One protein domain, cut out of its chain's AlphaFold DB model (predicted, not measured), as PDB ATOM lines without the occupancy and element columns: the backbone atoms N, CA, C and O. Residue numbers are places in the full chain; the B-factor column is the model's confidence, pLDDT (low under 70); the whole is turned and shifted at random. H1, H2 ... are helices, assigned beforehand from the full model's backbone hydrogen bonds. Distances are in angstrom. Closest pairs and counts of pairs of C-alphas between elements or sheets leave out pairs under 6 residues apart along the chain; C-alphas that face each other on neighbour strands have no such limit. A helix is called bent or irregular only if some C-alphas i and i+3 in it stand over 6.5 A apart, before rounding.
ATOM      1  N   LYS A  24     -37.051 -46.094 -55.737       71.00
ATOM      2  CA  LYS A  24     -37.595 -45.766 -57.058       71.00
ATOM      3  C   LYS A  24     -38.930 -46.451 -57.348       71.00
ATOM      4  O   LYS A  24     -39.648 -45.996 -58.226       71.00
ATOM      5  N   GLU A  25     -39.227 -47.548 -56.660       72.06
ATOM      6  CA  GLU A  25     -40.476 -48.302 -56.803       72.06
ATOM      7  C   GLU A  25     -41.546 -47.804 -55.825       72.06
ATOM      8  O   GLU A  25     -42.733 -47.907 -56.113       72.06
ATOM      9  N   GLU A  26     -41.136 -47.227 -54.691       79.12
ATOM     10  CA  GLU A  26     -42.056 -46.734 -53.662       79.12
ATOM     11  C   GLU A  26     -42.399 -45.250 -53.800       79.12
ATOM     12  O   GLU A  26     -43.487 -44.834 -53.398       79.12
ATOM     13  N   TRP A  27     -41.465 -44.424 -54.279       86.81
ATOM     14  CA  TRP A  27     -41.593 -42.968 -54.212       86.81
ATOM     15  C   TRP A  27     -41.736 -42.329 -55.588       86.81
ATOM     16  O   TRP A  27     -41.099 -42.718 -56.567       86.81
ATOM     17  N   ASN A  28     -42.530 -41.260 -55.633       85.69
ATOM     18  CA  ASN A  28     -42.690 -40.435 -56.823       85.69
ATOM     19  C   ASN A  28     -41.473 -39.517 -56.989       85.69
ATOM     20  O   ASN A  28     -41.401 -38.449 -56.380       85.69
ATOM     21  N   GLY A  29     -40.518 -39.939 -57.818       85.25
ATOM     22  CA  GLY A  29     -39.354 -39.129 -58.167       85.25
ATOM     23  C   GLY A  29     -39.746 -37.839 -58.894       85.25
ATOM     24  O   GLY A  29     -40.629 -37.837 -59.752       85.25
ATOM     25  N   ARG A  30     -39.067 -36.740 -58.563       88.06
ATOM     26  CA  ARG A  30     -39.181 -35.449 -59.249       88.06
ATOM     27  C   ARG A  30     -37.784 -34.920 -59.543       88.06
ATOM     28  O   ARG A  30     -36.895 -35.052 -58.707       88.06
ATOM     29  N   THR A  31     -37.614 -34.322 -60.714       90.69
ATOM     30  CA  THR A  31     -36.388 -33.606 -61.081       90.69
ATOM     31  C   THR A  31     -36.616 -32.119 -60.860       90.69
ATOM     32  O   THR A  31     -37.630 -31.587 -61.310       90.69
ATOM     33  N   ILE A  32     -35.680 -31.464 -60.176       89.56
ATOM     34  CA  ILE A  32     -35.667 -30.019 -59.934       89.56
ATOM     35  C   ILE A  32     -34.338 -29.441 -60.423       89.56
ATOM     36  O   ILE A  32     -33.330 -30.147 -60.433       89.56
ATOM     37  N   TYR A  33     -34.355 -28.179 -60.843       90.81
ATOM     38  CA  TYR A  33     -33.148 -27.419 -61.160       90.81
ATOM     39  C   TYR A  33     -32.788 -26.569 -59.946       90.81
ATOM     40  O   TYR A  33     -33.678 -25.978 -59.336       90.81
ATOM     41  N   ILE A  34     -31.509 -26.556 -59.589       90.25
ATOM     42  CA  ILE A  34     -30.979 -25.857 -58.420       90.25
ATOM     43  C   ILE A  34     -29.823 -24.976 -58.922       90.25
ATOM     44  O   ILE A  34     -29.002 -25.504 -59.675       90.25
ATOM     45  N   PRO A  35     -29.782 -23.677 -58.569       91.12
ATOM     46  CA  PRO A  35     -28.639 -22.802 -58.834       91.12
ATOM     47  C   PRO A  35     -27.328 -23.368 -58.275       91.12
ATOM     48  O   PRO A  35     -27.342 -24.082 -57.270       91.12
ATOM     49  N   ASP A  36     -26.202 -23.044 -58.911       89.62
ATOM     50  CA  ASP A  36     -24.898 -23.605 -58.538       89.62
ATOM     51  C   ASP A  36     -24.493 -23.228 -57.101       89.62
ATOM     52  O   ASP A  36     -24.007 -24.094 -56.374       89.62
ATOM     53  N   GLY A  37     -24.761 -21.998 -56.635       87.94
ATOM     54  CA  GLY A  37     -24.441 -21.603 -55.259       87.94
ATOM     55  C   GLY A  37     -25.229 -22.395 -54.215       87.94
ATOM     56  O   GLY A  37     -24.662 -22.854 -53.223       87.94
ATOM     57  N   ILE A  38     -26.515 -22.656 -54.472       91.69
ATOM     58  CA  ILE A  38     -27.339 -23.517 -53.608       91.69
ATOM     59  C   ILE A  38     -26.863 -24.976 -53.678       91.69
ATOM     60  O   ILE A  38     -26.912 -25.699 -52.681       91.69
ATOM     61  N   LEU A  39     -26.400 -25.444 -54.841       91.50
ATOM     62  CA  LEU A  39     -25.881 -26.804 -54.988       91.50
ATOM     63  C   LEU A  39     -24.630 -27.035 -54.128       91.50
ATOM     64  O   LEU A  39     -24.527 -28.085 -53.489       91.50
ATOM     65  N   ASP A  40     -23.725 -26.058 -54.079       92.69
ATOM     66  CA  ASP A  40     -22.542 -26.101 -53.218       92.69
ATOM     67  C   ASP A  40     -22.941 -26.102 -51.730       92.69
ATOM     68  O   ASP A  40     -22.482 -26.952 -50.960       92.69
ATOM     69  N   GLU A  41     -23.884 -25.240 -51.333       94.00
ATOM     70  CA  GLU A  41     -24.389 -25.184 -49.954       94.00
ATOM     71  C   GLU A  41     -25.063 -26.501 -49.519       94.00
ATOM     72  O   GLU A  41     -24.920 -26.941 -48.370       94.00
ATOM     73  N   LEU A  42     -25.760 -27.188 -50.432       95.00
ATOM     74  CA  LEU A  42     -26.331 -28.512 -50.171       95.00
ATOM     75  C   LEU A  42     -25.254 -29.563 -49.878       95.00
ATOM     76  O   LEU A  42     -25.462 -30.424 -49.014       95.00
ATOM     77  N   GLU A  43     -24.122 -29.526 -50.584       94.19
ATOM     78  CA  GLU A  43     -23.023 -30.466 -50.360       94.19
ATOM     79  C   GLU A  43     -22.381 -30.248 -48.988       94.19
ATOM     80  O   GLU A  43     -22.223 -31.207 -48.220       94.19
ATOM     81  N   ASP A  44     -22.086 -28.996 -48.648       96.44
ATOM     82  CA  ASP A  44     -21.510 -28.630 -47.355       96.44
ATOM     83  C   ASP A  44     -22.457 -29.008 -46.211       96.44
ATOM     84  O   ASP A  44     -22.071 -29.726 -45.280       96.44
ATOM     85  N   THR A  45     -23.740 -28.655 -46.331       97.00
ATOM     86  CA  THR A  45     -24.773 -28.997 -45.342       97.00
ATOM     87  C   THR A  45     -24.894 -30.510 -45.143       97.00
ATOM     88  O   THR A  45     -25.079 -30.986 -44.013       97.00
ATOM     89  N   TYR A  46     -24.768 -31.303 -46.213       96.88
ATOM     90  CA  TYR A  46     -24.753 -32.761 -46.110       96.88
ATOM     91  C   TYR A  46     -23.563 -33.249 -45.275       96.88
ATOM     92  O   TYR A  46     -23.755 -34.029 -44.337       96.88
ATOM     93  N   LEU A  47     -22.347 -32.792 -45.585       96.38
ATOM     94  CA  LEU A  47     -21.128 -33.209 -44.884       96.38
ATOM     95  C   LEU A  47     -21.140 -32.786 -43.409       96.38
ATOM     96  O   LEU A  47     -20.788 -33.583 -42.530       96.38
ATOM     97  N   GLU A  48     -21.599 -31.573 -43.116       96.69
ATOM     98  CA  GLU A  48     -21.747 -31.079 -41.748       96.69
ATOM     99  C   GLU A  48     -22.767 -31.894 -40.950       96.69
ATOM    100  O   GLU A  48     -22.505 -32.282 -39.805       96.69
ATOM    101  N   SER A  49     -23.905 -32.224 -41.563       95.94
ATOM    102  CA  SER A  49     -24.949 -33.040 -40.938       95.94
ATOM    103  C   SER A  49     -24.453 -34.453 -40.614       95.94
ATOM    104  O   SER A  49     -24.706 -34.960 -39.518       95.94
ATOM    105  N   GLN A  50     -23.684 -35.074 -41.518       94.81
ATOM    106  CA  GLN A  50     -23.020 -36.362 -41.267       94.81
ATOM    107  C   GLN A  50     -22.068 -36.270 -40.077       94.81
ATOM    108  O   GLN A  50     -22.109 -37.100 -39.166       94.81
ATOM    109  N   LEU A  51     -21.222 -35.237 -40.055       96.19
ATOM    110  CA  LEU A  51     -20.265 -35.031 -38.975       96.19
ATOM    111  C   LEU A  51     -20.969 -34.817 -37.628       96.19
ATOM    112  O   LEU A  51     -20.527 -35.361 -36.613       96.19
ATOM    113  N   LYS A  52     -22.064 -34.048 -37.613       95.81
ATOM    114  CA  LYS A  52     -22.877 -33.786 -36.421       95.81
ATOM    115  C   LYS A  52     -23.463 -35.075 -35.847       95.81
ATOM    116  O   LYS A  52     -23.330 -35.312 -34.647       95.81
ATOM    117  N   LEU A  53     -24.047 -35.928 -36.689       95.75
ATOM    118  CA  LEU A  53     -24.600 -37.217 -36.265       95.75
ATOM    119  C   LEU A  53     -23.517 -38.185 -35.791       95.75
ATOM    120  O   LEU A  53     -23.648 -38.760 -34.711       95.75
ATOM    121  N   ARG A  54     -22.400 -38.279 -36.520       94.00
ATOM    122  CA  ARG A  54     -21.261 -39.115 -36.121       94.00
ATOM    123  C   ARG A  54     -20.725 -38.716 -34.745       94.00
ATOM    124  O   ARG A  54     -20.469 -39.578 -33.908       94.00
ATOM    125  N   LYS A  55     -20.590 -37.411 -34.475       95.94
ATOM    126  CA  LYS A  55     -20.186 -36.892 -33.152       95.94
ATOM    127  C   LYS A  55     -21.198 -37.226 -32.051       95.94
ATOM    128  O   LYS A  55     -20.797 -37.393 -30.905       95.94
ATOM    129  N   ALA A  56     -22.479 -37.345 -32.394       96.56
ATOM    130  CA  ALA A  56     -23.546 -37.774 -31.490       96.56
ATOM    131  C   ALA A  56     -23.672 -39.311 -31.368       96.56
ATOM    132  O   ALA A  56     -24.603 -39.797 -30.724       96.56
ATOM    133  N   GLY A  57     -22.766 -40.081 -31.986       93.88
ATOM    134  CA  GLY A  57     -22.809 -41.545 -31.994       93.88
ATOM    135  C   GLY A  57     -23.983 -42.126 -32.785       93.88
ATOM    136  O   GLY A  57     -24.389 -43.253 -32.519       93.88
ATOM    137  N   GLN A  58     -24.558 -41.345 -33.703       94.44
ATOM    138  CA  GLN A  58     -25.646 -41.761 -34.585       94.44
ATOM    139  C   GLN A  58     -25.100 -42.261 -35.925       94.44
ATOM    140  O   GLN A  58     -24.004 -41.875 -36.346       94.44
ATOM    141  N   ASP A  59     -25.892 -43.092 -36.600       90.50
ATOM    142  CA  ASP A  59     -25.546 -43.648 -37.905       90.50
ATOM    143  C   ASP A  59     -25.534 -42.587 -39.016       90.50
ATOM    144  O   ASP A  59     -26.270 -41.596 -39.005       90.50
ATOM    145  N   GLU A  60     -24.699 -42.842 -40.020       88.56
ATOM    146  CA  GLU A  60     -24.621 -42.057 -41.249       88.56
ATOM    147  C   GLU A  60     -25.855 -42.281 -42.137       88.56
ATOM    148  O   GLU A  60     -26.369 -43.396 -42.264       88.56
ATOM    149  N   PHE A  61     -26.314 -41.230 -42.823       92.38
ATOM    150  CA  PHE A  61     -27.466 -41.310 -43.726       92.38
ATOM    151  C   PHE A  61     -27.096 -41.109 -45.201       92.38
ATOM    152  O   PHE A  61     -26.170 -40.401 -45.566       92.38
ATOM    153  N   LYS A  62     -27.857 -41.730 -46.102       92.25
ATOM    154  CA  LYS A  62     -27.676 -41.595 -47.562       92.25
ATOM    155  C   LYS A  62     -28.281 -40.302 -48.122       92.25
ATOM    156  O   LYS A  62     -29.421 -39.992 -47.778       92.25
ATOM    157  N   LYS A  63     -27.605 -39.664 -49.092       91.75
ATOM    158  CA  LYS A  63     -28.093 -38.467 -49.817       91.75
ATOM    159  C   LYS A  63     -29.514 -38.622 -50.375       91.75
ATOM    160  O   LYS A  63     -30.454 -38.029 -49.863       91.75
ATOM    161  N   ASN A  64     -29.693 -39.494 -51.370       89.62
ATOM    162  CA  ASN A  64     -30.978 -39.625 -52.074       89.62
ATOM    163  C   ASN A  64     -32.128 -40.155 -51.213       89.62
ATOM    164  O   ASN A  64     -33.278 -39.823 -51.471       89.62
ATOM    165  N   ARG A  65     -31.838 -41.006 -50.219       90.25
ATOM    166  CA  ARG A  65     -32.893 -41.624 -49.401       90.25
ATOM    167  C   ARG A  65     -33.276 -40.798 -48.173       90.25
ATOM    168  O   ARG A  65     -34.384 -40.971 -47.688       90.25
ATOM    169  N   HIS A  66     -32.389 -39.934 -47.678       93.38
ATOM    170  CA  HIS A  66     -32.634 -39.201 -46.434       93.38
ATOM    171  C   HIS A  66     -32.340 -37.708 -46.562       93.38
ATOM    172  O   HIS A  66     -33.202 -36.917 -46.213       93.38
ATOM    173  N   PHE A  67     -31.183 -37.310 -47.105       95.56
ATOM    174  CA  PHE A  67     -30.786 -35.896 -47.143       95.56
ATOM    175  C   PHE A  67     -31.750 -35.015 -47.941       95.56
ATOM    176  O   PHE A  67     -32.313 -34.083 -47.386       95.56
ATOM    177  N   TYR A  68     -31.967 -35.312 -49.228       93.94
ATOM    178  CA  TYR A  68     -32.825 -34.466 -50.063       93.94
ATOM    179  C   TYR A  68     -34.277 -34.432 -49.568       93.94
ATOM    180  O   TYR A  68     -34.832 -33.339 -49.487       93.94
ATOM    181  N   PRO A  69     -34.893 -35.565 -49.167       94.00
ATOM    182  CA  PRO A  69     -36.194 -35.520 -48.504       94.00
ATOM    183  C   PRO A  69     -36.208 -34.643 -47.247       94.00
ATOM    184  O   PRO A  69     -37.164 -33.902 -47.050       94.00
ATOM    185  N   LEU A  70     -35.152 -34.691 -46.427       95.75
ATOM    186  CA  LEU A  70     -35.047 -33.895 -45.204       95.75
ATOM    187  C   LEU A  70     -34.949 -32.395 -45.508       95.75
ATOM    188  O   LEU A  70     -35.655 -31.607 -44.890       95.75
ATOM    189  N   VAL A  71     -34.134 -32.005 -46.492       96.06
ATOM    190  CA  VAL A  71     -34.040 -30.612 -46.962       96.06
ATOM    191  C   VAL A  71     -35.398 -30.114 -47.452       96.06
ATOM    192  O   VAL A  71     -35.832 -29.036 -47.059       96.06
ATOM    193  N   VAL A  72     -36.100 -30.909 -48.267       95.00
ATOM    194  CA  VAL A  72     -37.441 -30.551 -48.751       95.00
ATOM    195  C   VAL A  72     -38.420 -30.412 -47.588       95.00
ATOM    196  O   VAL A  72     -39.198 -29.466 -47.574       95.00
ATOM    197  N   GLN A  73     -38.377 -31.313 -46.604       96.56
ATOM    198  CA  GLN A  73     -39.252 -31.237 -45.438       96.56
ATOM    199  C   GLN A  73     -39.019 -29.949 -44.634       96.56
ATOM    200  O   GLN A  73     -39.975 -29.217 -44.398       96.56
ATOM    201  N   PHE A  74     -37.768 -29.629 -44.291       97.00
ATOM    202  CA  PHE A  74     -37.444 -28.375 -43.603       97.00
ATOM    203  C   PHE A  74     -37.808 -27.142 -44.438       97.00
ATOM    204  O   PHE A  74     -38.280 -26.153 -43.890       97.00
ATOM    205  N   GLY A  75     -37.632 -27.200 -45.761       95.19
ATOM    206  CA  GLY A  75     -38.040 -26.123 -46.662       95.19
ATOM    207  C   GLY A  75     -39.556 -25.908 -46.690       95.19
ATOM    208  O   GLY A  75     -40.008 -24.768 -46.704       95.19
ATOM    209  N   LEU A  76     -40.350 -26.984 -46.658       96.81
ATOM    210  CA  LEU A  76     -41.813 -26.903 -46.571       96.81
ATOM    211  C   LEU A  76     -42.275 -26.343 -45.223       96.81
ATOM    212  O   LEU A  76     -43.209 -25.549 -45.196       96.81
ATOM    213  N   GLU A  77     -41.626 -26.744 -44.129       97.38
ATOM    214  CA  GLU A  77     -41.881 -26.199 -42.791       97.38
ATOM    215  C   GLU A  77     -41.570 -24.694 -42.763       97.38
ATOM    216  O   GLU A  77     -42.440 -23.898 -42.420       97.38
ATOM    217  N   ALA A  78     -40.393 -24.288 -43.250       96.38
ATOM    218  CA  ALA A  78     -40.003 -22.881 -43.327       96.38
ATOM    219  C   ALA A  78     -40.952 -22.046 -44.205       96.38
ATOM    220  O   ALA A  78     -41.337 -20.950 -43.814       96.38
ATOM    221  N   LEU A  79     -41.371 -22.561 -45.366       96.19
ATOM    222  CA  LEU A  79     -42.336 -21.874 -46.234       96.19
ATOM    223  C   LEU A  79     -43.743 -21.802 -45.631       96.19
ATOM    224  O   LEU A  79     -44.486 -20.885 -45.962       96.19
ATOM    225  N   SER A  80     -44.128 -22.764 -44.790       96.38
ATOM    226  CA  SER A  80     -45.420 -22.737 -44.099       96.38
ATOM    227  C   SER A  80     -45.466 -21.678 -42.998       96.38
ATOM    228  O   SER A  80     -46.553 -21.189 -42.691       96.38
ATOM    229  N   ASP A  81     -44.321 -21.378 -42.390       97.31
ATOM    230  CA  ASP A  81     -44.198 -20.403 -41.304       97.31
ATOM    231  C   ASP A  81     -43.880 -18.984 -41.809       97.31
ATOM    232  O   ASP A  81     -44.102 -18.016 -41.080       97.31
ATOM    233  N   ALA A  82     -43.380 -18.854 -43.042       97.44
ATOM    234  CA  ALA A  82     -43.032 -17.579 -43.662       97.44
ATOM    235  C   ALA A  82     -44.271 -16.744 -44.029       97.44
ATOM    236  O   ALA A  82     -45.288 -17.268 -44.492       97.44
ATOM    237  N   ASP A  83     -44.164 -15.425 -43.863       97.69
ATOM    238  CA  ASP A  83     -45.162 -14.470 -44.343       97.69
ATOM    239  C   ASP A  83     -44.911 -14.040 -45.801       97.69
ATOM    240  O   ASP A  83     -43.918 -14.417 -46.434       97.69
ATOM    241  N   ASP A  84     -45.845 -13.264 -46.356       97.75
ATOM    242  CA  ASP A  84     -45.790 -12.821 -47.752       97.75
ATOM    243  C   ASP A  84     -44.500 -12.033 -48.059       97.75
ATOM    244  O   ASP A  84     -43.930 -12.192 -49.142       97.75
ATOM    245  N   ASP A  85     -44.015 -11.218 -47.115       97.62
ATOM    246  CA  ASP A  85     -42.818 -10.393 -47.292       97.62
ATOM    247  C   ASP A  85     -41.544 -11.258 -47.275       97.62
ATOM    248  O   ASP A  85     -40.664 -11.086 -48.125       97.62
ATOM    249  N   GLU A  86     -41.454 -12.233 -46.364       96.81
ATOM    250  CA  GLU A  86     -40.332 -13.176 -46.297       96.81
ATOM    251  C   GLU A  86     -40.249 -14.049 -47.557       96.81
ATOM    252  O   GLU A  86     -39.160 -14.257 -48.106       96.81
ATOM    253  N   ILE A  87     -41.390 -14.528 -48.062       96.69
ATOM    254  CA  ILE A  87     -41.432 -15.308 -49.305       96.69
ATOM    255  C   ILE A  87     -40.923 -14.463 -50.484       96.69
ATOM    256  O   ILE A  87     -40.118 -14.950 -51.281       96.69
ATOM    257  N   GLN A  88     -41.347 -13.198 -50.601       96.69
ATOM    258  CA  GLN A  88     -40.885 -12.300 -51.671       96.69
ATOM    259  C   GLN A  88     -39.384 -12.000 -51.587       96.69
ATOM    260  O   GLN A  88     -38.706 -11.981 -52.619       96.69
ATOM    261  N   ALA A  89     -38.850 -11.808 -50.379       95.50
ATOM    262  CA  ALA A  89     -37.418 -11.601 -50.176       95.50
ATOM    263  C   ALA A  89     -36.605 -12.799 -50.697       95.50
ATOM    264  O   ALA A  89     -35.733 -12.626 -51.549       95.50
ATOM    265  N   ARG A  90     -36.967 -14.023 -50.291       92.00
ATOM    266  CA  ARG A  90     -36.275 -15.253 -50.720       92.00
ATOM    267  C   ARG A  90     -36.381 -15.503 -52.228       92.00
ATOM    268  O   ARG A  90     -35.433 -15.979 -52.844       92.00
ATOM    269  N   LEU A  91     -37.522 -15.182 -52.844       93.31
ATOM    270  CA  LEU A  91     -37.685 -15.288 -54.302       93.31
ATOM    271  C   LEU A  91     -36.754 -14.336 -55.063       93.31
ATOM    272  O   LEU A  91     -36.262 -14.695 -56.134       93.31
ATOM    273  N   THR A  92     -36.525 -13.141 -54.517       93.12
ATOM    274  CA  THR A  92     -35.620 -12.147 -55.110       93.12
ATOM    275  C   THR A  92     -34.176 -12.640 -55.045       93.12
ATOM    276  O   THR A  92     -33.502 -12.658 -56.068       93.12
ATOM    277  N   GLU A  93     -33.744 -13.162 -53.893       88.31
ATOM    278  CA  GLU A  93     -32.392 -13.713 -53.703       88.31
ATOM    279  C   GLU A  93     -32.061 -14.842 -54.691       88.31
ATOM    280  O   GLU A  93     -30.979 -14.849 -55.266       88.31
ATOM    281  N   ILE A  94     -33.002 -15.759 -54.945       87.00
ATOM    282  CA  ILE A  94     -32.813 -16.873 -55.895       87.00
ATOM    283  C   ILE A  94     -32.773 -16.387 -57.354       87.00
ATOM    284  O   ILE A  94     -32.172 -17.032 -58.210       87.00
ATOM    285  N   SER A  95     -33.465 -15.289 -57.668       76.38
ATOM    286  CA  SER A  95     -33.575 -14.774 -59.041       76.38
ATOM    287  C   SER A  95     -32.396 -13.888 -59.450       76.38
ATOM    288  O   SER A  95     -32.193 -13.678 -60.646       76.38
ATOM    289  N   ASP A  96     -31.664 -13.353 -58.472       71.50
ATOM    290  CA  ASP A  96     -30.529 -12.447 -58.665       71.50
ATOM    291  C   ASP A  96     -29.175 -13.185 -58.801       71.50
ATOM    292  O   ASP A  96     -28.131 -12.530 -58.896       71.50
ATOM    293  N   GLU A  97     -29.188 -14.524 -58.832       58.00
ATOM    294  CA  GLU A  97     -28.018 -15.404 -59.010       58.00
ATOM    295  C   GLU A  97     -27.698 -15.723 -60.486       58.00
ATOM    296  O   GLU A  97     -28.629 -16.007 -61.279       58.00
TER     297      GLU A  97
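What this domain is: This is residues 24 to 97 of the 97 residues of an uncharacterized protein of Halococcus morrhuae DSM 1307 (UniProt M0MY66). Three helices make a loose, open zigzag: H2 starts beside the middle of H1 and leads away from it, and at its other end the chain turns a sharp corner into H3. An arm without a named element leads into H1, and its residues 25 to 33 stick out. The printed part has 74 residues with three named helices, H1, H2 and H3 in chain order, no named strand, and the class is all helix. The whole is loose, with a radius of gyration of the C-alphas of 14.7 A and spans of 40 by 32 by 26 A.

How they stand to each other: Look first at H1, residues 36 to 55, and H2, residues 63 to 81: they are close but not clearly touching. Their closest C-alphas, those of Tyr 46 and Phe 67, are 6.9 A apart, and their lines are about perpendicular, at 74 degrees. Go on to H3, residues 84 to 95, which is close to H2 but not clearly touching it. Their closest C-alphas are those of Leu 79 and Ile 87, 7.3 A apart, and they run opposite ways at a steep tilt of 43 degrees. H1 and H3 are apart. In H1 and H3 every O i to N i+4 pair is within hydrogen-bond range; in H2 it is 13 of 15.

Where its parts are: Find C-alpha 36 at (-24.898, -23.605, -58.538); from there H1 runs 29.0 A to C-alpha 55. H2 begins at C-alpha 63, (-28.093, -38.467, -49.817), and spans 25.7 A; it is irregular, with C-alphas 65 and 68 7.2 A apart. H3 spans 16.7 A and ends at C-alpha 95, (-33.575, -14.774, -59.041).

The domain as a whole: The C-alphas farthest apart, those of Gly 57 and Asp 96, are 40.2 A apart. The printed part has no cut; the link from H1 to H2 is short and that from H2 to H3 tight. Mean pLDDT of the printed part is 91.9, and residue 97, the chain's last, is under 70.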